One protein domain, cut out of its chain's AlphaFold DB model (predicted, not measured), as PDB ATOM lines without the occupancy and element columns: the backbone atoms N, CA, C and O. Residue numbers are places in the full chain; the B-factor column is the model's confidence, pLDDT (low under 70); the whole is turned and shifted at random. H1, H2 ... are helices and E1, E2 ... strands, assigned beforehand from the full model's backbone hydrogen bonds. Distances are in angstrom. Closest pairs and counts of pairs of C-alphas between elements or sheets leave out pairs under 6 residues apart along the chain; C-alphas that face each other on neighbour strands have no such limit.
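This is residues 16 to 27 and 55 to 193 of the 196 residues of the protein "Neprosin domain-containing protein" of Eragrostis curvula (weeping love grass) (UniProt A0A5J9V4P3). Picture a small sandwich: a twisted sheet of four strands, E4 to E7, is partly face to face with a ribbon of two, E3 and E8, while the hairpin E1 and E2 lies off to the side, near edge strand E4. The little helix H1 sits beyond one end of E5, residues 78 to 83 stick out, and the long unnamed stretch 153 to 185 leads from E7 round to E8. The printed part has 151 residues, with the order E1 E2 E3 E4 E5 H1 E6 E7 E8; the sheets E4-E5-E6-E7, E1-E2 and E3-E8 are each antiparallel. The class is mostly strand, though under half of the residues are in named elements. The whole is compact, with a radius of gyration of the C-alphas of 16.5 A and spans of 47 by 41 by 38 A.

Begin at C-alpha 16, at (120.042, 104.407, 117.428); residues 16 to 27 hold no named element. Past the cut, find C-alpha 55 at (129.156, 104.460, 123.313), where E1, residues 55 to 61, begins; E2 is residues 68 to 74. E3, residues 86 to 92, is 20.2 A long. E4, residues 104 to 114, spans 29.3 A and bends by 60 degrees at residue 108; E5, residues 117 to 128, spans 28.0 A and bends by 82 degrees at residue 120. Then come H1, residues 130 to 133, E6, residues 139 to 145, and E7, residues 150 to 152. E8, residues 186 to 192, ends at (110.789, 100.301, 127.313).

Start in the four-strand sheet, where E4 and E5 form a hairpin with N 108 and O 124 2.8 A apart. E5 and E6 have N 123 and O 143 at 2.8 A, and the hairpin E6 and E7 has N 151 and O 144 at 2.9 A. In the facing sheet, the antiparallel neighbours E3 and E8 have N 87 and O 191 within hydrogen-bond range, at 2.8 A. Between these two sheets of the sandwich, whose best planes are 18 degrees apart, the closest C-alphas of E3 and E4 are Ala 89 and Ile 108, 7.1 A; those of E5 and E8 are Val 124 and Leu 189, 7.3 A. E6 and E8 are apart. In the hairpin E1 and E2, look for N 73 and O 56, 2.9 A; E2 and E4 are near each other. H1 is not on the four-strand sheet; it is too short for an O i to N i+4 pair, and its one O i to N i+3 pair is not within range.

The farthest C-alphas, Asp 79 and Gly 182, are 47.0 A apart. Residues 28 to 54 are cut out, with 15.5 A between C-alphas 27 and 55. The links E2 to E3, E3 to E4 and E7 to E8 are long. Mean pLDDT of the printed part is 76.3; 35 residues are under 70, among them 16 to 27 and 55 to 69.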
ATOM      1  N   VAL A  16     120.571 104.229 116.069       31.98
ATOM      2  CA  VAL A  16     120.042 104.407 117.428       31.98
ATOM      3  C   VAL A  16     119.358 105.770 117.474       31.98
ATOM      4  O   VAL A  16     120.001 106.806 117.594       31.98
ATOM      5  N   ALA A  17     118.037 105.796 117.322       28.25
ATOM      6  CA  ALA A  17     117.272 107.034 117.423       28.25
ATOM      7  C   ALA A  17     117.053 107.384 118.906       28.25
ATOM      8  O   ALA A  17     116.060 106.982 119.502       28.25
ATOM      9  N   ASN A  18     118.041 108.068 119.488       28.58
ATOM     10  CA  ASN A  18     117.912 109.088 120.550       28.58
ATOM     11  C   ASN A  18     119.261 109.753 120.887       28.58
ATOM     12  O   ASN A  18     119.308 110.743 121.608       28.58
ATOM     13  N   THR A  19     120.343 109.291 120.269       30.66
ATOM     14  CA  THR A  19     121.529 110.090 119.978       30.66
ATOM     15  C   THR A  19     121.723 110.019 118.472       30.66
ATOM     16  O   THR A  19     121.948 108.950 117.919       30.66
ATOM     17  N   ILE A  20     121.588 111.142 117.764       26.97
ATOM     18  CA  ILE A  20     122.090 111.210 116.390       26.97
ATOM     19  C   ILE A  20     123.597 110.978 116.525       26.97
ATOM     20  O   ILE A  20     124.309 111.888 116.931       26.97
ATOM     21  N   VAL A  21     124.064 109.753 116.283       31.09
ATOM     22  CA  VAL A  21     125.481 109.450 116.079       31.09
ATOM     23  C   VAL A  21     125.709 109.632 114.582       31.09
ATOM     24  O   VAL A  21     125.319 108.761 113.797       31.09
ATOM     25  N   PRO A  22     126.270 110.766 114.128       23.16
ATOM     26  CA  PRO A  22     126.690 110.892 112.748       23.16
ATOM     27  C   PRO A  22     127.926 109.999 112.598       23.16
ATOM     28  O   PRO A  22     128.932 110.220 113.266       23.16
ATOM     29  N   GLY A  23     127.860 108.985 111.735       27.12
ATOM     30  CA  GLY A  23     129.051 108.228 111.338       27.12
ATOM     31  C   GLY A  23     129.328 106.934 112.104       27.12
ATOM     32  O   GLY A  23     130.466 106.698 112.500       27.12
ATOM     33  N   CYS A  24     128.346 106.033 112.218       30.95
ATOM     34  CA  CYS A  24     128.672 104.608 112.351       30.95
ATOM     35  C   CYS A  24     129.383 104.150 111.064       30.95
ATOM     36  O   CYS A  24     128.735 103.792 110.081       30.95
ATOM     37  N   VAL A  25     130.715 104.225 111.041       28.06
ATOM     38  CA  VAL A  25     131.534 103.672 109.957       28.06
ATOM     39  C   VAL A  25     131.705 102.181 110.230       28.06
ATOM     40  O   VAL A  25     132.192 101.796 111.291       28.06
ATOM     41  N   ALA A  26     131.286 101.339 109.286       31.41
ATOM     42  CA  ALA A  26     131.564  99.910 109.334       31.41
ATOM     43  C   ALA A  26     133.085  99.687 109.303       31.41
ATOM     44  O   ALA A  26     133.769 100.133 108.380       31.41
ATOM     45  N   SER A  27     133.627  98.996 110.305       28.05
ATOM     46  CA  SER A  27     135.016  98.542 110.276       28.05
ATOM     47  C   SER A  27     135.117  97.315 109.365       28.05
ATOM     48  O   SER A  27     134.543  96.268 109.659       28.05
ATOM     49  N   VAL A  55     129.449 105.572 124.230       48.16
ATOM     50  CA  VAL A  55     129.156 104.460 123.313       48.16
ATOM     51  C   VAL A  55     130.464 103.795 122.888       48.16
ATOM     52  O   VAL A  55     131.373 104.479 122.418       48.16
ATOM     53  N   SER A  56     130.566 102.472 123.022       50.19
ATOM     54  CA  SER A  56     131.721 101.705 122.530       50.19
ATOM     55  C   SER A  56     131.300 100.709 121.457       50.19
ATOM     56  O   SER A  56     130.280 100.046 121.616       50.19
ATOM     57  N   VAL A  57     132.071 100.607 120.370       50.28
ATOM     58  CA  VAL A  57     131.855  99.629 119.294       50.28
ATOM     59  C   VAL A  57     132.938  98.562 119.372       50.28
ATOM     60  O   VAL A  57     134.124  98.888 119.444       50.28
ATOM     61  N   GLN A  58     132.542  97.291 119.364       48.97
ATOM     62  CA  GLN A  58     133.470  96.162 119.408       48.97
ATOM     63  C   GLN A  58     133.075  95.107 118.372       48.97
ATOM     64  O   GLN A  58     131.892  94.833 118.163       48.97
ATOM     65  N   ALA A  59     134.088  94.522 117.735       50.41
ATOM     66  CA  ALA A  59     133.965  93.338 116.900       50.41
ATOM     67  C   ALA A  59     134.813  92.224 117.520       50.41
ATOM     68  O   ALA A  59     135.997  92.438 117.792       50.41
ATOM     69  N   THR A  60     134.214  91.058 117.747       49.06
ATOM     70  CA  THR A  60     134.902  89.915 118.359       49.06
ATOM     71  C   THR A  60     134.918  88.748 117.381       49.06
ATOM     72  O   THR A  60     133.862  88.296 116.938       49.06
ATOM     73  N   GLU A  61     136.119  88.250 117.082       48.41
ATOM     74  CA  GLU A  61     136.357  86.983 116.388       48.41
ATOM     75  C   GLU A  61     136.966  86.002 117.397       48.41
ATOM     76  O   GLU A  61     138.095  86.183 117.857       48.41
ATOM     77  N   ASN A  62     136.226  84.965 117.784       47.94
ATOM     78  CA  ASN A  62     136.758  83.948 118.688       47.94
ATOM     79  C   ASN A  62     137.486  82.887 117.856       47.94
ATOM     80  O   ASN A  62     136.847  82.053 117.227       47.94
ATOM     81  N   GLY A  63     138.822  82.893 117.857       44.62
ATOM     82  CA  GLY A  63     139.692  82.045 117.019       44.62
ATOM     83  C   GLY A  63     139.612  80.513 117.191       44.62
ATOM     84  O   GLY A  63     140.560  79.822 116.831       44.62
ATOM     85  N   ALA A  64     138.515  79.972 117.717       43.34
ATOM     86  CA  ALA A  64     138.195  78.543 117.731       43.34
ATOM     87  C   ALA A  64     136.702  78.247 117.450       43.34
ATOM     88  O   ALA A  64     136.324  77.085 117.310       43.34
ATOM     89  N   ASN A  65     135.857  79.281 117.330       49.16
ATOM     90  CA  ASN A  65     134.414  79.172 117.146       49.16
ATOM     91  C   ASN A  65     134.031  80.217 116.080       49.16
ATOM     92  O   ASN A  65     134.194  81.401 116.349       49.16
ATOM     93  N   ASP A  66     133.541  79.793 114.908       61.78
ATOM     94  CA  ASP A  66     133.217  80.594 113.697       61.78
ATOM     95  C   ASP A  66     132.105  81.671 113.881       61.78
ATOM     96  O   ASP A  66     131.251  81.873 113.020       61.78
ATOM     97  N   TRP A  67     132.071  82.372 115.012       60.44
ATOM     98  CA  TRP A  67     131.106  83.420 115.321       60.44
ATOM     99  C   TRP A  67     131.768  84.793 115.255       60.44
ATOM    100  O   TRP A  67     132.775  85.044 115.920       60.44
ATOM    101  N   THR A  68     131.147  85.695 114.500       65.69
ATOM    102  CA  THR A  68     131.505  87.113 114.453       65.69
ATOM    103  C   THR A  68     130.360  87.917 115.044       65.69
ATOM    104  O   THR A  68     129.239  87.867 114.539       65.69
ATOM    105  N   PHE A  69     130.649  88.681 116.093       64.81
ATOM    106  CA  PHE A  69     129.697  89.618 116.685       64.81
ATOM    107  C   PHE A  69     130.196  91.040 116.489       64.81
ATOM    108  O   PHE A  69     131.381  91.309 116.687       64.81
ATOM    109  N   GLN A  70     129.285  91.942 116.136       70.75
ATOM    110  CA  GLN A  70     129.520  93.380 116.120       70.75
ATOM    111  C   GLN A  70     128.439  94.036 116.965       70.75
ATOM    112  O   GLN A  70     127.254  93.796 116.742       70.75
ATOM    113  N   TYR A  71     128.839  94.841 117.942       67.62
ATOM    114  CA  TYR A  71     127.889  95.492 118.834       67.62
ATOM    115  C   TYR A  71     128.355  96.889 119.229       67.62
ATOM    116  O   TYR A  71     129.551  97.181 119.272       67.62
ATOM    117  N   ALA A  72     127.376  97.736 119.542       71.56
ATOM    118  CA  ALA A  72     127.570  99.021 120.189       71.56
ATOM    119  C   ALA A  72     126.949  98.959 121.589       71.56
ATOM    120  O   ALA A  72     125.780  98.595 121.725       71.56
ATOM    121  N   THR A  73     127.711  99.294 122.628       69.00
ATOM    122  CA  THR A  73     127.213  99.318 124.009       69.00
ATOM    123  C   THR A  73     127.131 100.737 124.536       69.00
ATOM    124  O   THR A  73     128.043 101.538 124.344       69.00
ATOM    125  N   HIS A  74     126.045 101.019 125.250       74.06
ATOM    126  CA  HIS A  74     125.913 102.180 126.120       74.06
ATOM    127  C   HIS A  74     125.772 101.679 127.556       74.06
ATOM    128  O   HIS A  74     124.968 100.784 127.817       74.06
ATOM    129  N   THR A  75     126.562 102.223 128.479       73.50
ATOM    130  CA  THR A  75     126.538 101.810 129.890       73.50
ATOM    131  C   THR A  75     126.027 102.951 130.749       73.50
ATOM    132  O   THR A  75     126.523 104.073 130.668       73.50
ATOM    133  N   TRP A  76     125.062 102.643 131.610       73.62
ATOM    134  CA  TRP A  76     124.574 103.549 132.640       73.62
ATOM    135  C   TRP A  76     124.987 103.041 134.021       73.62
ATOM    136  O   TRP A  76     124.859 101.849 134.308       73.62
ATOM    137  N   ASN A  77     125.478 103.946 134.869       73.44
ATOM    138  CA  ASN A  77     125.696 103.687 136.288       73.44
ATOM    139  C   ASN A  77     124.815 104.652 137.102       73.44
ATOM    140  O   ASN A  77     124.970 105.865 136.934       73.44
ATOM    141  N   PRO A  78     123.931 104.140 137.984       69.19
ATOM    142  CA  PRO A  78     123.069 104.971 138.821       69.19
ATOM    143  C   PRO A  78     123.830 105.973 139.698       69.19
ATOM    144  O   PRO A  78     123.282 107.032 139.996       69.19
ATOM    145  N   ASP A  79     125.087 105.693 140.064       74.75
ATOM    146  CA  ASP A  79     125.910 106.595 140.885       74.75
ATOM    147  C   ASP A  79     126.164 107.957 140.212       74.75
ATOM    148  O   ASP A  79     126.450 108.941 140.891       74.75
ATOM    149  N   PHE A  80     126.073 108.024 138.878       68.75
ATOM    150  CA  PHE A  80     126.294 109.251 138.105       68.75
ATOM    151  C   PHE A  80     124.996 109.984 137.740       68.75
ATOM    152  O   PHE A  80     125.050 110.994 137.047       68.75
ATOM    153  N   GLY A  81     123.843 109.521 138.231       64.25
ATOM    154  CA  GLY A  81     122.547 110.115 137.915       64.25
ATOM    155  C   GLY A  81     121.985 109.676 136.557       64.25
ATOM    156  O   GLY A  81     122.421 108.692 135.959       64.25
ATOM    157  N   GLY A  82     120.937 110.372 136.109       66.56
ATOM    158  CA  GLY A  82     120.188 110.031 134.898       66.56
ATOM    159  C   GLY A  82     119.203 108.869 135.086       66.56
ATOM    160  O   GLY A  82     119.305 108.059 136.007       66.56
ATOM    161  N   SER A  83     118.195 108.797 134.220       70.00
ATOM    162  CA  SER A  83     117.224 107.697 134.186       70.00
ATOM    163  C   SER A  83     117.033 107.233 132.753       70.00
ATOM    164  O   SER A  83     116.832 108.044 131.851       70.00
ATOM    165  N   TYR A  84     117.089 105.919 132.552       72.88
ATOM    166  CA  TYR A  84     116.915 105.287 131.251       72.88
ATOM    167  C   TYR A  84     115.654 104.438 131.289       72.88
ATOM    168  O   TYR A  84     115.514 103.543 132.120       72.88
ATOM    169  N   TYR A  85     114.733 104.733 130.379       76.62
ATOM    170  CA  TYR A  85     113.417 104.096 130.343       76.62
ATOM    171  C   TYR A  85     113.292 103.066 129.227       76.62
ATOM    172  O   TYR A  85     112.262 102.409 129.132       76.62
ATOM    173  N   GLY A  86     114.314 102.902 128.388       81.56
ATOM    174  CA  GLY A  86     114.264 101.964 127.280       81.56
ATOM    175  C   GLY A  86     115.366 102.158 126.249       81.56
ATOM    176  O   GLY A  86     116.253 102.996 126.402       81.56
ATOM    177  N   LEU A  87     115.262 101.370 125.186       81.38
ATOM    178  CA  LEU A  87     116.120 101.371 124.017       81.38
ATOM    179  C   LEU A  87     115.255 101.267 122.759       81.38
ATOM    180  O   LEU A  87     114.312 100.477 122.693       81.38
ATOM    181  N   GLN A  88     115.612 102.052 121.747       84.75
ATOM    182  CA  GLN A  88     115.052 101.948 120.410       84.75
ATOM    183  C   GLN A  88     116.180 101.864 119.387       84.75
ATOM    184  O   GLN A  88     117.121 102.657 119.427       84.75
ATOM    185  N   ALA A  89     116.047 100.947 118.436       81.69
ATOM    186  CA  ALA A  89     116.896 100.917 117.255       81.69
ATOM    187  C   ALA A  89     116.093 100.507 116.027       81.69
ATOM    188  O   ALA A  89     115.077  99.814 116.122       81.69
ATOM    189  N   THR A  90     116.585 100.925 114.870       83.31
ATOM    190  CA  THR A  90     116.124 100.423 113.583       83.31
ATOM    191  C   THR A  90     117.266  99.674 112.919       83.31
ATOM    192  O   THR A  90     118.380 100.200 112.841       83.31
ATOM    193  N   SER A  91     116.981  98.465 112.444       84.12
ATOM    194  CA  SER A  91     117.902  97.646 111.657       84.12
ATOM    195  C   SER A  91     117.232  97.180 110.370       84.12
ATOM    196  O   SER A  91     116.003  97.142 110.250       84.12
ATOM    197  N   ASP A  92     118.047  96.862 109.375       88.81
ATOM    198  CA  ASP A  92     117.618  96.068 108.233       88.81
ATOM    199  C   ASP A  92     117.328  94.626 108.661       88.81
ATOM    200  O   ASP A  92     117.832  94.147 109.674       88.81
ATOM    201  N   VAL A  93     116.476  93.939 107.899       88.88
ATOM    202  CA  VAL A  93     116.090  92.544 108.164       88.88
ATOM    203  C   VAL A  93     116.391  91.701 106.945       88.88
ATOM    204  O   VAL A  93     115.713  91.876 105.938       88.88
ATOM    205  N   TYR A  94     117.363  90.793 106.999       87.00
ATOM    206  CA  TYR A  94     117.731  89.956 105.849       87.00
ATOM    207  C   TYR A  94     117.236  88.520 105.978       87.00
ATOM    208  O   TYR A  94     117.212  87.944 107.065       87.00
ATOM    209  N   GLY A  95     116.881  87.936 104.830       85.81
ATOM    210  CA  GLY A  95     116.708  86.495 104.668       85.81
ATOM    211  C   GLY A  95     117.946  85.869 104.040       85.81
ATOM    212  O   GLY A  95     118.490  86.401 103.071       85.81
ATOM    213  N   PHE A  96     118.371  84.724 104.571       82.75
ATOM    214  CA  PHE A  96     119.545  83.997 104.101       82.75
ATOM    215  C   PHE A  96     119.238  82.502 103.983       82.75
ATOM    216  O   PHE A  96     118.663  81.908 104.889       82.75
ATOM    217  N   GLY A  97     119.675  81.873 102.891       85.12
ATOM    218  CA  GLY A  97     119.641  80.415 102.744       85.12
ATOM    219  C   GLY A  97     120.777  79.760 103.528       85.12
ATOM    220  O   GLY A  97     121.783  79.366 102.939       85.12
ATOM    221  N   LEU A  98     120.655  79.716 104.855       84.75
ATOM    222  CA  LEU A  98     121.686  79.182 105.746       84.75
ATOM    223  C   LEU A  98     121.631  77.654 105.854       84.75
ATOM    224  O   LEU A  98     120.576  77.035 105.727       84.75
ATOM    225  N   ARG A  99     122.782  77.032 106.138       83.31
ATOM    226  CA  ARG A  99     122.831  75.613 106.524       83.31
ATOM    227  C   ARG A  99     122.256  75.424 107.927       83.31
ATOM    228  O   ARG A  99     122.272  76.345 108.734       83.31
ATOM    229  N   PHE A 100     121.861  74.190 108.247       84.31
ATOM    230  CA  PHE A 100     121.216  73.848 109.520       84.31
ATOM    231  C   PHE A 100     121.973  74.328 110.776       84.31
ATOM    232  O   PHE A 100     121.359  74.733 111.754       84.31
ATOM    233  N   THR A 101     123.308  74.317 110.740       81.31
ATOM    234  CA  THR A 101     124.184  74.687 111.866       81.31
ATOM    235  C   THR A 101     124.636  76.151 111.855       81.31
ATOM    236  O   THR A 101     125.516  76.515 112.631       81.31
ATOM    237  N   GLN A 102     124.131  76.972 110.932       81.19
ATOM    238  CA  GLN A 102     124.523  78.374 110.777       81.19
ATOM    239  C   GLN A 102     123.435  79.310 111.299       81.19
ATOM    240  O   GLN A 102     122.261  78.954 111.331       81.19
ATOM    241  N   GLN A 103     123.830  80.529 111.658       86.12
ATOM    242  CA  GLN A 103     122.921  81.573 112.114       86.12
ATOM    243  C   GLN A 103     123.392  82.941 111.620       86.12
ATOM    244  O   GLN A 103     124.588  83.180 111.454       86.12
ATOM    245  N   SER A 104     122.443  83.849 111.412       85.56
ATOM    246  CA  SER A 104     122.690  85.278 111.213       85.56
ATOM    247  C   SER A 104     121.538  86.070 111.821       85.56
ATOM    248  O   SER A 104     120.412  85.577 111.838       85.56
ATOM    249  N   GLY A 105     121.790  87.275 112.325       90.06
ATOM    250  CA  GLY A 105     120.751  88.089 112.945       90.06
ATOM    251  C   GLY A 105     121.232  89.463 113.385       90.06
ATOM    252  O   GLY A 105     122.414  89.791 113.276       90.06
ATOM    253  N   SER A 106     120.291  90.247 113.898       88.69
ATOM    254  CA  SER A 106     120.529  91.540 114.535       88.69
ATOM    255  C   SER A 106     119.585  91.694 115.717       88.69
ATOM    256  O   SER A 106     118.409  91.336 115.639       88.69
ATOM    257  N   GLU A 107     120.077  92.298 116.793       89.94
ATOM    258  CA  GLU A 107     119.333  92.427 118.044       89.94
ATOM    259  C   GLU A 107     119.632  93.746 118.760       89.94
ATOM    260  O   GLU A 107     120.681  94.362 118.564       89.94
ATOM    261  N   ILE A 108     118.695  94.159 119.610       88.69
ATOM    262  CA  ILE A 108     118.934  95.108 120.692       88.69
ATOM    263  C   ILE A 108     118.807  94.391 122.030       88.69
ATOM    264  O   ILE A 108     117.953  93.520 122.197       88.69
ATOM    265  N   GLY A 109     119.643  94.780 122.991       88.56
ATOM    266  CA  GLY A 109     119.663  94.185 124.320       88.56
ATOM    267  C   GLY A 109     119.747  95.229 125.425       88.56
ATOM    268  O   GLY A 109     120.465  96.221 125.299       88.56
ATOM    269  N   ILE A 110     119.029  94.991 126.521       85.94
ATOM    270  CA  ILE A 110     119.178  95.724 127.782       85.94
ATOM    271  C   ILE A 110     119.544  94.703 128.851       85.94
ATOM    272  O   ILE A 110     118.831  93.718 129.030       85.94
ATOM    273  N   TYR A 111     120.631  94.958 129.577       84.50
ATOM    274  CA  TYR A 111     121.122  94.079 130.632       84.50
ATOM    275  C   TYR A 111     121.327  94.849 131.930       84.50
ATOM    276  O   TYR A 111     121.943  95.914 131.942       84.50
ATOM    277  N   SER A 112     120.871  94.266 133.035       82.50
ATOM    278  CA  SER A 112     121.303  94.654 134.373       82.50
ATOM    279  C   SER A 112     122.521  93.824 134.755       82.50
ATOM    280  O   SER A 112     122.479  92.592 134.715       82.50
ATOM    281  N   ILE A 113     123.613  94.489 135.122       78.44
ATOM    282  CA  ILE A 113     124.868  93.841 135.503       78.44
ATOM    283  C   ILE A 113     125.207  94.254 136.930       78.44
ATOM    284  O   ILE A 113     125.333  95.437 137.229       78.44
ATOM    285  N   ALA A 114     125.419  93.271 137.804       74.12
ATOM    286  CA  ALA A 114     125.916  93.504 139.156       74.12
ATOM    287  C   ALA A 114     127.025  92.505 139.485       74.12
ATOM    288  O   ALA A 114     126.913  91.311 139.191       74.12
ATOM    289  N   ASN A 115     128.104  92.989 140.106       78.06
ATOM    290  CA  ASN A 115     129.298  92.197 140.431       78.06
ATOM    291  C   ASN A 115     129.879  91.456 139.211       78.06
ATOM    292  O   ASN A 115     130.276  90.297 139.307       78.06
ATOM    293  N   GLY A 116     129.864  92.108 138.042       72.44
ATOM    294  CA  GLY A 116     130.364  91.539 136.786       72.44
ATOM    295  C   GLY A 116     129.515  90.403 136.206       72.44
ATOM    296  O   GLY A 116     129.959  89.740 135.275       72.44
ATOM    297  N   LYS A 117     128.309  90.158 136.736       72.19
ATOM    298  CA  LYS A 117     127.387  89.123 136.249       72.19
ATOM    299  C   LYS A 117     126.082  89.747 135.773       72.19
ATOM    300  O   LYS A 117     125.563  90.651 136.428       72.19
ATOM    301  N   VAL A 118     125.536  89.221 134.676       76.81
ATOM    302  CA  VAL A 118     124.178  89.550 134.225       76.81
ATOM    303  C   VAL A 118     123.194  89.084 135.295       76.81
ATOM    304  O   VAL A 118     123.216  87.925 135.713       76.81
ATOM    305  N   LYS A 119     122.380  90.015 135.786       84.06
ATOM    306  CA  LYS A 119     121.321  89.772 136.770       84.06
ATOM    307  C   LYS A 119     119.969  89.647 136.117       84.06
ATOM    308  O   LYS A 119     119.178  88.839 136.554       84.06
ATOM    309  N   SER A 120     119.728  90.424 135.081       84.75
ATOM    310  CA  SER A 120     118.556  90.291 134.240       84.75
ATOM    311  C   SER A 120     118.877  90.862 132.873       84.75
ATOM    312  O   SER A 120     119.826  91.639 132.714       84.75
ATOM    313  N   GLY A 121     118.104  90.471 131.876       86.19
ATOM    314  CA  GLY A 121     118.259  91.022 130.549       86.19
ATOM    315  C   GLY A 121     117.088  90.700 129.655       86.19
ATOM    316  O   GLY A 121     116.363  89.731 129.877       86.19
ATOM    317  N   ILE A 122     116.932  91.528 128.637       88.50
ATOM    318  CA  ILE A 122     116.010  91.307 127.537       88.50
ATOM    319  C   ILE A 122     116.737  91.593 126.233       88.50
ATOM    320  O   ILE A 122     117.493  92.558 126.120       88.50
ATOM    321  N   LEU A 123     116.494  90.728 125.269       91.12
ATOM    322  CA  LEU A 123     117.025  90.717 123.925       91.12
ATOM    323  C   LEU A 123     115.844  90.645 122.976       91.12
ATOM    324  O   LEU A 123     114.944  89.821 123.156       91.12
ATOM    325  N   VAL A 124     115.838  91.515 121.979       92.94
ATOM    326  CA  VAL A 124     114.788  91.564 120.967       92.94
ATOM    327  C   VAL A 124     115.448  91.795 119.626       92.94
ATOM    328  O   VAL A 124     116.274  92.698 119.484       92.94
ATOM    329  N   GLY A 125     115.086  90.997 118.633       94.38
ATOM    330  CA  GLY A 125     115.768  91.047 117.354       94.38
ATOM    331  C   GLY A 125     115.112  90.206 116.284       94.38
ATOM    332  O   GLY A 125     113.978  89.739 116.412       94.38
ATOM    333  N   TRP A 126     115.868  90.007 115.219       95.06
ATOM    334  CA  TRP A 126     115.566  89.023 114.200       95.06
ATOM    335  C   TRP A 126     116.774  88.131 113.967       95.06
ATOM    336  O   TRP A 126     117.923  88.545 114.138       95.06
ATOM    337  N   HIS A 127     116.510  86.909 113.531       93.31
ATOM    338  CA  HIS A 127     117.548  85.978 113.112       93.31
ATOM    339  C   HIS A 127     117.020  84.955 112.115       93.31
ATOM    340  O   HIS A 127     115.823  84.690 112.037       93.31
ATOM    341  N   VAL A 128     117.938  84.381 111.350       91.50
ATOM    342  CA  VAL A 128     117.742  83.141 110.606       91.50
ATOM    343  C   VAL A 128     118.434  82.058 111.421       91.50
ATOM    344  O   VAL A 128     119.664  82.062 111.513       91.50
ATOM    345  N   LEU A 129     117.656  81.168 112.042       91.69
ATOM    346  CA  LEU A 129     118.173  80.104 112.906       91.69
ATOM    347  C   LEU A 129     117.531  78.748 112.572       91.69
ATOM    348  O   LEU A 129     116.592  78.320 113.250       91.69
ATOM    349  N   PRO A 130     118.045  78.042 111.552       91.94
ATOM    350  CA  PRO A 130     117.440  76.804 111.076       91.94
ATOM    351  C   PRO A 130     117.358  75.689 112.117       91.94
ATOM    352  O   PRO A 130     116.380  74.948 112.136       91.94
ATOM    353  N   VAL A 131     118.340  75.584 113.020       89.50
ATOM    354  CA  VAL A 131     118.309  74.581 114.100       89.50
ATOM    355  C   VAL A 131     117.115  74.758 115.041       89.50
ATOM    356  O   VAL A 131     116.634  73.777 115.600       89.50
ATOM    357  N   LEU A 132     116.618  75.990 115.203       91.25
ATOM    358  CA  LEU A 132     115.496  76.296 116.086       91.25
ATOM    359  C   LEU A 132     114.146  76.158 115.371       91.25
ATOM    360  O   LEU A 132     113.232  75.552 115.924       91.25
ATOM    361  N   TYR A 133     114.018  76.717 114.164       93.62
ATOM    362  CA  TYR A 133     112.728  76.807 113.459       93.62
ATOM    363  C   TYR A 133     112.493  75.703 112.430       93.62
ATOM    364  O   TYR A 133     111.379  75.564 111.937       93.62
ATOM    365  N   GLN A 134     113.518  74.904 112.117       94.94
ATOM    366  CA  GLN A 134     113.480  73.877 111.069       94.94
ATOM    367  C   GLN A 134     113.170  74.445 109.670       94.94
ATOM    368  O   GLN A 134     112.694  73.727 108.792       94.94
ATOM    369  N   ASP A 135     113.482  75.723 109.441       94.12
ATOM    370  CA  ASP A 135     113.377  76.394 108.147       94.12
ATOM    371  C   ASP A 135     114.576  77.339 107.901       94.12
ATOM    372  O   ASP A 135     115.589  77.282 108.591       94.12
ATOM    373  N   SER A 136     114.522  78.168 106.859       89.69
ATOM    374  CA  SER A 136     115.531  79.215 106.606       89.69
ATOM    375  C   SER A 136     114.894  80.597 106.493       89.69
ATOM    376  O   SER A 136     115.405  81.476 105.795       89.69
ATOM    377  N   ASN A 137     113.748  80.778 107.145       95.19
ATOM    378  CA  ASN A 137     113.064  82.053 107.173       95.19
ATOM    379  C   ASN A 137     113.722  82.981 108.202       95.19
ATOM    380  O   ASN A 137     114.456  82.563 109.099       95.19
ATOM    381  N   THR A 138     113.467  84.278 108.060       95.31
ATOM    382  CA  THR A 138     113.851  85.259 109.074       95.31
ATOM    383  C   THR A 138     112.760  85.323 110.126       95.31
ATOM    384  O   THR A 138     111.619  85.628 109.789       95.31
ATOM    385  N   HIS A 139     113.090  85.085 111.388       96.19
ATOM    386  CA  HIS A 139     112.129  85.113 112.488       96.19
ATOM    387  C   HIS A 139     112.375  86.298 113.405       96.19
ATOM    388  O   HIS A 139     113.524  86.622 113.720       96.19
ATOM    389  N   PHE A 140     111.289  86.913 113.864       95.38
ATOM    390  CA  PHE A 140     111.321  87.779 115.031       95.38
ATOM    391  C   PHE A 140     111.573  86.915 116.261       95.38
ATOM    392  O   PHE A 140     110.939  85.872 116.430       95.38
ATOM    393  N   PHE A 141     112.489  87.331 117.127       94.25
ATOM    394  CA  PHE A 141     112.785  86.586 118.339       94.25
ATOM    395  C   PHE A 141     112.920  87.505 119.538       94.25
ATOM    396  O   PHE A 141     113.262  88.689 119.436       94.25
ATOM    397  N   THR A 142     112.670  86.912 120.696       92.44
ATOM    398  CA  THR A 142     112.943  87.539 121.981       92.44
ATOM    399  C   THR A 142     113.643  86.551 122.885       92.44
ATOM    400  O   THR A 142     113.317  85.365 122.890       92.44
ATOM    401  N   PHE A 143     114.552  87.043 123.709       90.12
ATOM    402  CA  PHE A 143     115.091  86.295 124.830       90.12
ATOM    403  C   PHE A 143     115.028  87.166 126.075       90.12
ATOM    404  O   PHE A 143     115.295  88.363 126.006       90.12
ATOM    405  N   TRP A 144     114.689  86.592 127.222       87.62
ATOM    406  CA  TRP A 144     114.791  87.313 128.485       87.62
ATOM    407  C   TRP A 144     115.243  86.405 129.622       87.62
ATOM    408  O   TRP A 144     115.099  85.182 129.570       87.62
ATOM    409  N   THR A 145     115.803  87.024 130.657       85.44
ATOM    410  CA  THR A 145     116.207  86.359 131.894       85.44
ATOM    411  C   THR A 145     116.085  87.293 133.095       85.44
ATOM    412  O   THR A 145     116.334  88.492 132.977       85.44
ATOM    413  N   ASP A 146     115.748  86.745 134.261       84.25
ATOM    414  CA  ASP A 146     115.837  87.404 135.577       84.25
ATOM    415  C   ASP A 146     117.029  86.892 136.411       84.25
ATOM    416  O   ASP A 146     117.103  87.110 137.622       84.25
ATOM    417  N   GLY A 147     117.955  86.173 135.764       81.94
ATOM    418  CA  GLY A 147     119.125  85.571 136.400       81.94
ATOM    419  C   GLY A 147     118.863  84.214 137.057       81.94
ATOM    420  O   GLY A 147     119.831  83.552 137.434       81.94
ATOM    421  N   GLN A 148     117.604  83.778 137.171       83.12
ATOM    422  CA  GLN A 148     117.224  82.438 137.638       83.12
ATOM    423  C   GLN A 148     116.531  81.647 136.530       83.12
ATOM    424  O   GLN A 148     116.885  80.502 136.255       83.12
ATOM    425  N   SER A 149     115.574  82.292 135.874       84.50
ATOM    426  CA  SER A 149     114.794  81.777 134.763       84.50
ATOM    427  C   SER A 149     115.244  82.421 133.458       84.50
ATOM    428  O   SER A 149     115.760  83.545 133.416       84.50
ATOM    429  N   GLN A 150     115.057  81.685 132.370       86.50
ATOM    430  CA  GLN A 150     115.320  82.141 131.013       86.50
ATOM    431  C   GLN A 150     114.143  81.758 130.133       86.50
ATOM    432  O   GLN A 150     113.527  80.710 130.328       86.50
ATOM    433  N   CYS A 151     113.857  82.590 129.143       86.06
ATOM    434  CA  CYS A 151     112.843  82.295 128.153       86.06
ATOM    435  C   CYS A 151     113.330  82.685 126.771       86.06
ATOM    436  O   CYS A 151     113.815  83.797 126.560       86.06
ATOM    437  N   TYR A 152     113.142  81.765 125.834       88.94
ATOM    438  CA  TYR A 152     113.355  81.997 124.420       88.94
ATOM    439  C   TYR A 152     111.998  82.032 123.715       88.94
ATOM    440  O   TYR A 152     111.207  81.097 123.849       88.94
ATOM    441  N   ASN A 153     111.725  83.092 122.958       90.25
ATOM    442  CA  ASN A 153     110.422  83.387 122.362       90.25
ATOM    443  C   ASN A 153     109.288  83.277 123.399       90.25
ATOM    444  O   ASN A 153     109.342  83.917 124.445       90.25
ATOM    445  N   THR A 154     108.276  82.457 123.116       84.94
ATOM    446  CA  THR A 154     107.165  82.132 124.020       84.94
ATOM    447  C   THR A 154     107.304  80.735 124.631       84.94
ATOM    448  O   THR A 154     106.332  80.189 125.145       84.94
ATOM    449  N   ASN A 155     108.493  80.126 124.574       80.88
ATOM    450  CA  ASN A 155     108.728  78.747 125.014       80.88
ATOM    451  C   ASN A 155     109.002  78.674 126.526       80.88
ATOM    452  O   ASN A 155     109.964  78.046 126.968       80.88
ATOM    453  N   CYS A 156     108.185  79.357 127.324       80.25
ATOM    454  CA  CYS A 156     108.303  79.412 128.775       80.25
ATOM    455  C   CYS A 156     106.926  79.564 129.428       80.25
ATOM    456  O   CYS A 156     106.028  80.192 128.872       80.25
ATOM    457  N   SER A 157     106.764  79.002 130.628       70.94
ATOM    458  CA  SER A 157     105.497  79.057 131.375       70.94
ATOM    459  C   SER A 157     105.166  80.463 131.890       70.94
ATOM    460  O   SER A 157     104.002  80.809 132.067       70.94
ATOM    461  N   THR A 158     106.192  81.276 132.133       65.38
ATOM    462  CA  THR A 158     106.118  82.671 132.570       65.38
ATOM    463  C   THR A 158     107.044  83.478 131.674       65.38
ATOM    464  O   THR A 158     108.178  83.061 131.461       65.38
ATOM    465  N   GLY A 159     106.600  84.612 131.123       63.09
ATOM    466  CA  GLY A 159     107.530  85.497 130.416       63.09
ATOM    467  C   GLY A 159     106.910  86.474 129.431       63.09
ATOM    468  O   GLY A 159     107.008  87.680 129.628       63.09
ATOM    469  N   PHE A 160     106.284  85.974 128.366       70.94
ATOM    470  CA  PHE A 160     105.757  86.830 127.303       70.94
ATOM    471  C   PHE A 160     104.232  86.786 127.260       70.94
ATOM    472  O   PHE A 160     103.637  85.750 126.968       70.94
ATOM    473  N   ILE A 161     103.600  87.931 127.514       76.31
ATOM    474  CA  ILE A 161     102.158  88.112 127.339       76.31
ATOM    475  C   ILE A 161     101.954  88.963 126.092       76.31
ATOM    476  O   ILE A 161     102.310  90.140 126.059       76.31
ATOM    477  N   ARG A 162     101.368  88.366 125.053       80.06
ATOM    478  CA  ARG A 162     100.996  89.098 123.842       80.06
ATOM    479  C   ARG A 162      99.870  90.079 124.170       80.06
ATOM    480  O   ARG A 162      98.797  89.673 124.609       80.06
ATOM    481  N   THR A 163     100.084  91.358 123.891       81.19
ATOM    482  CA  THR A 163      99.026  92.371 123.962       81.19
ATOM    483  C   THR A 163      97.987  92.159 122.854       81.19
ATOM    484  O   THR A 163      98.308  91.718 121.747       81.19
ATOM    485  N   SER A 164      96.724  92.481 123.138       79.88
ATOM    486  CA  SER A 164      95.660  92.440 122.129       79.88
ATOM    487  C   SER A 164      96.019  93.325 120.928       79.88
ATOM    488  O   SER A 164      96.416  94.475 121.100       79.88
ATOM    489  N   GLY A 165      95.901  92.780 119.715       81.00
ATOM    490  CA  GLY A 165      96.200  93.495 118.469       81.00
ATOM    491  C   GLY A 165      97.655  93.428 117.984       81.00
ATOM    492  O   GLY A 165      97.941  93.962 116.914       81.00
ATOM    493  N   SER A 166      98.572  92.755 118.692       84.00
ATOM    494  CA  SER A 166      99.957  92.598 118.214       84.00
ATOM    495  C   SER A 166     100.013  91.786 116.916       84.00
ATOM    496  O   SER A 166      99.733  90.592 116.940       84.00
ATOM    497  N   ALA A 167     100.402  92.398 115.796       87.62
ATOM    498  CA  ALA A 167     100.452  91.734 114.486       87.62
ATOM    499  C   ALA A 167     101.546  90.657 114.362       87.62
ATOM    500  O   ALA A 167     101.421  89.760 113.537       87.62
ATOM    501  N   ILE A 168     102.594  90.751 115.181       88.56
ATOM    502  CA  ILE A 168     103.724  89.822 115.220       88.56
ATOM    503  C   ILE A 168     104.003  89.414 116.666       88.56
ATOM    504  O   ILE A 168     103.834  90.212 117.595       88.56
ATOM    505  N   THR A 169     104.419  88.169 116.856       90.81
ATOM    506  CA  THR A 169     104.789  87.583 118.142       90.81
ATOM    507  C   THR A 169     106.150  86.896 118.063       90.81
ATOM    508  O   THR A 169     106.605  86.560 116.969       90.81
ATOM    509  N   PRO A 170     106.861  86.729 119.194       92.81
ATOM    510  CA  PRO A 170     108.154  86.061 119.192       92.81
ATOM    511  C   PRO A 170     108.054  84.656 118.597       92.81
ATOM    512  O   PRO A 170     107.235  83.851 119.029       92.81
ATOM    513  N   GLY A 171     108.916  84.362 117.632       93.06
ATOM    514  CA  GLY A 171     108.892  83.130 116.851       93.06
ATOM    515  C   GLY A 171     108.223  83.266 115.485       93.06
ATOM    516  O   GLY A 171     108.469  82.415 114.637       93.06
ATOM    517  N   ASP A 172     107.458  84.326 115.219       95.19
ATOM    518  CA  ASP A 172     106.837  84.529 113.908       95.19
ATOM    519  C   ASP A 172     107.865  84.908 112.834       95.19
ATOM    520  O   ASP A 172     108.865  85.588 113.088       95.19
ATOM    521  N   THR A 173     107.585  84.501 111.598       96.12
ATOM    522  CA  THR A 173     108.366  84.894 110.425       96.12
ATOM    523  C   THR A 173     108.155  86.374 110.092       96.12
ATOM    524  O   THR A 173     107.027  86.863 110.036       96.12
ATOM    525  N   ILE A 174     109.241  87.083 109.788       94.50
ATOM    526  CA  ILE A 174     109.213  88.440 109.242       94.50
ATOM    527  C   ILE A 174     109.244  88.353 107.714       94.50
ATOM    528  O   ILE A 174     110.208  87.864 107.123       94.50
ATOM    529  N   TYR A 175     108.202  88.875 107.067       91.69
ATOM    530  CA  TYR A 175     108.104  88.927 105.612       91.69
ATOM    531  C   TYR A 175     107.445  90.235 105.135       91.69
ATOM    532  O   TYR A 175     106.464  90.668 105.740       91.69
ATOM    533  N   PRO A 176     107.918  90.844 104.027       91.62
ATOM    534  CA  PRO A 176     109.098  90.466 103.242       91.62
ATOM    535  C   PRO A 176     110.415  90.814 103.951       91.62
ATOM    536  O   PRO A 176     110.492  91.811 104.663       91.62
ATOM    537  N   SER A 177     111.467  90.026 103.709       89.62
ATOM    538  CA  SER A 177     112.836  90.340 104.137       89.62
ATOM    539  C   SER A 177     113.643  91.025 103.024       89.62
ATOM    540  O   SER A 177     113.276  91.016 101.843       89.62
ATOM    541  N   SER A 178     114.738  91.666 103.420       86.69
ATOM    542  CA  SER A 178     115.707  92.325 102.545       86.69
ATOM    543  C   SER A 178     116.447  91.318 101.675       86.69
ATOM    544  O   SER A 178     116.652  90.164 102.061       86.69
ATOM    545  N   ARG A 179     116.914  91.787 100.516       79.12
ATOM    546  CA  ARG A 179     117.783  91.025  99.610       79.12
ATOM    547  C   ARG A 179     119.103  91.752  99.400       79.12
ATOM    548  O   ARG A 179     119.120  92.972  99.258       79.12
ATOM    549  N   ILE A 180     120.193  90.993  99.323       76.69
ATOM    550  CA  ILE A 180     121.514  91.523  98.965       76.69
ATOM    551  C   ILE A 180     121.419  92.166  97.579       76.69
ATOM    552  O   ILE A 180     120.883  91.550  96.658       76.69
ATOM    553  N   ALA A 181     121.908  93.403  97.448       79.12
ATOM    554  CA  ALA A 181     121.806  94.206  96.224       79.12
ATOM    555  C   ALA A 181     120.362  94.373  95.692       79.12
ATOM    556  O   ALA A 181     120.149  94.600  94.502       79.12
ATOM    557  N   GLY A 182     119.363  94.248  96.571       78.88
ATOM    558  CA  GLY A 182     117.950  94.381  96.242       78.88
ATOM    559  C   GLY A 182     117.226  95.341  97.179       78.88
ATOM    560  O   GLY A 182     117.827  96.201  97.821       78.88
ATOM    561  N   ARG A 183     115.900  95.198  97.253       83.44
ATOM    562  CA  ARG A 183     115.074  96.003  98.157       83.44
ATOM    563  C   ARG A 183     115.448  95.706  99.611       83.44
ATOM    564  O   ARG A 183     115.435  94.544 100.020       83.44
ATOM    565  N   VAL A 184     115.719  96.764 100.369       86.56
ATOM    566  CA  VAL A 184     115.958  96.706 101.813       86.56
ATOM    567  C   VAL A 184     114.638  96.924 102.551       86.56
ATOM    568  O   VAL A 184     113.826  97.771 102.172       86.56
ATOM    569  N   GLN A 185     114.420  96.110 103.572       88.25
ATOM    570  CA  GLN A 185     113.301  96.146 104.504       88.25
ATOM    571  C   GLN A 185     113.864  96.424 105.895       88.25
ATOM    572  O   GLN A 185     114.957  95.962 106.226       88.25
ATOM    573  N   TYR A 186     113.109  97.150 106.710       87.38
ATOM    574  CA  TYR A 186     113.559  97.595 108.023       87.38
ATOM    575  C   TYR A 186     112.597  97.144 109.113       87.38
ATOM    576  O   TYR A 186     111.384  97.091 108.899       87.38
ATOM    577  N   ILE A 187     113.142  96.895 110.299       87.81
ATOM    578  CA  ILE A 187     112.384  96.723 111.534       87.81
ATOM    579  C   ILE A 187     112.801  97.802 112.525       87.81
ATOM    580  O   ILE A 187     113.984  98.102 112.673       87.81
ATOM    581  N   SER A 188     111.821  98.395 113.206       87.00
ATOM    582  CA  SER A 188     112.074  99.286 114.336       87.00
ATOM    583  C   SER A 188     111.675  98.571 115.615       87.00
ATOM    584  O   SER A 188     110.518  98.182 115.781       87.00
ATOM    585  N   LEU A 189     112.644  98.383 116.502       88.19
ATOM    586  CA  LEU A 189     112.475  97.699 117.775       88.19
ATOM    587  C   LEU A 189     112.493  98.730 118.892       88.19
ATOM    588  O   LEU A 189     113.365  99.600 118.929       88.19
ATOM    589  N   ARG A 190     111.524  98.628 119.802       87.44
ATOM    590  CA  ARG A 190     111.406  99.483 120.983       87.44
ATOM    591  C   ARG A 190     111.196  98.600 122.196       87.44
ATOM    592  O   ARG A 190     110.228  97.846 122.248       87.44
ATOM    593  N   VAL A 191     112.089  98.723 123.163       86.44
ATOM    594  CA  VAL A 191     111.982  98.075 124.468       86.44
ATOM    595  C   VAL A 191     111.964  99.183 125.496       86.44
ATOM    596  O   VAL A 191     112.902  99.969 125.558       86.44
ATOM    597  N   PHE A 192     110.908  99.275 126.290       82.62
ATOM    598  CA  PHE A 192     110.789 100.301 127.313       82.62
ATOM    599  C   PHE A 192     110.140  99.736 128.567       82.62
ATOM    600  O   PHE A 192     109.376  98.773 128.518       82.62
ATOM    601  N   LYS A 193     110.479 100.339 129.701       77.94
ATOM    602  CA  LYS A 193     109.841 100.071 130.980       77.94
ATOM    603  C   LYS A 193     108.407 100.601 130.924       77.94
ATOM    604  O   LYS A 193     108.201 101.775 130.621       77.94
TER     605      LYS A 193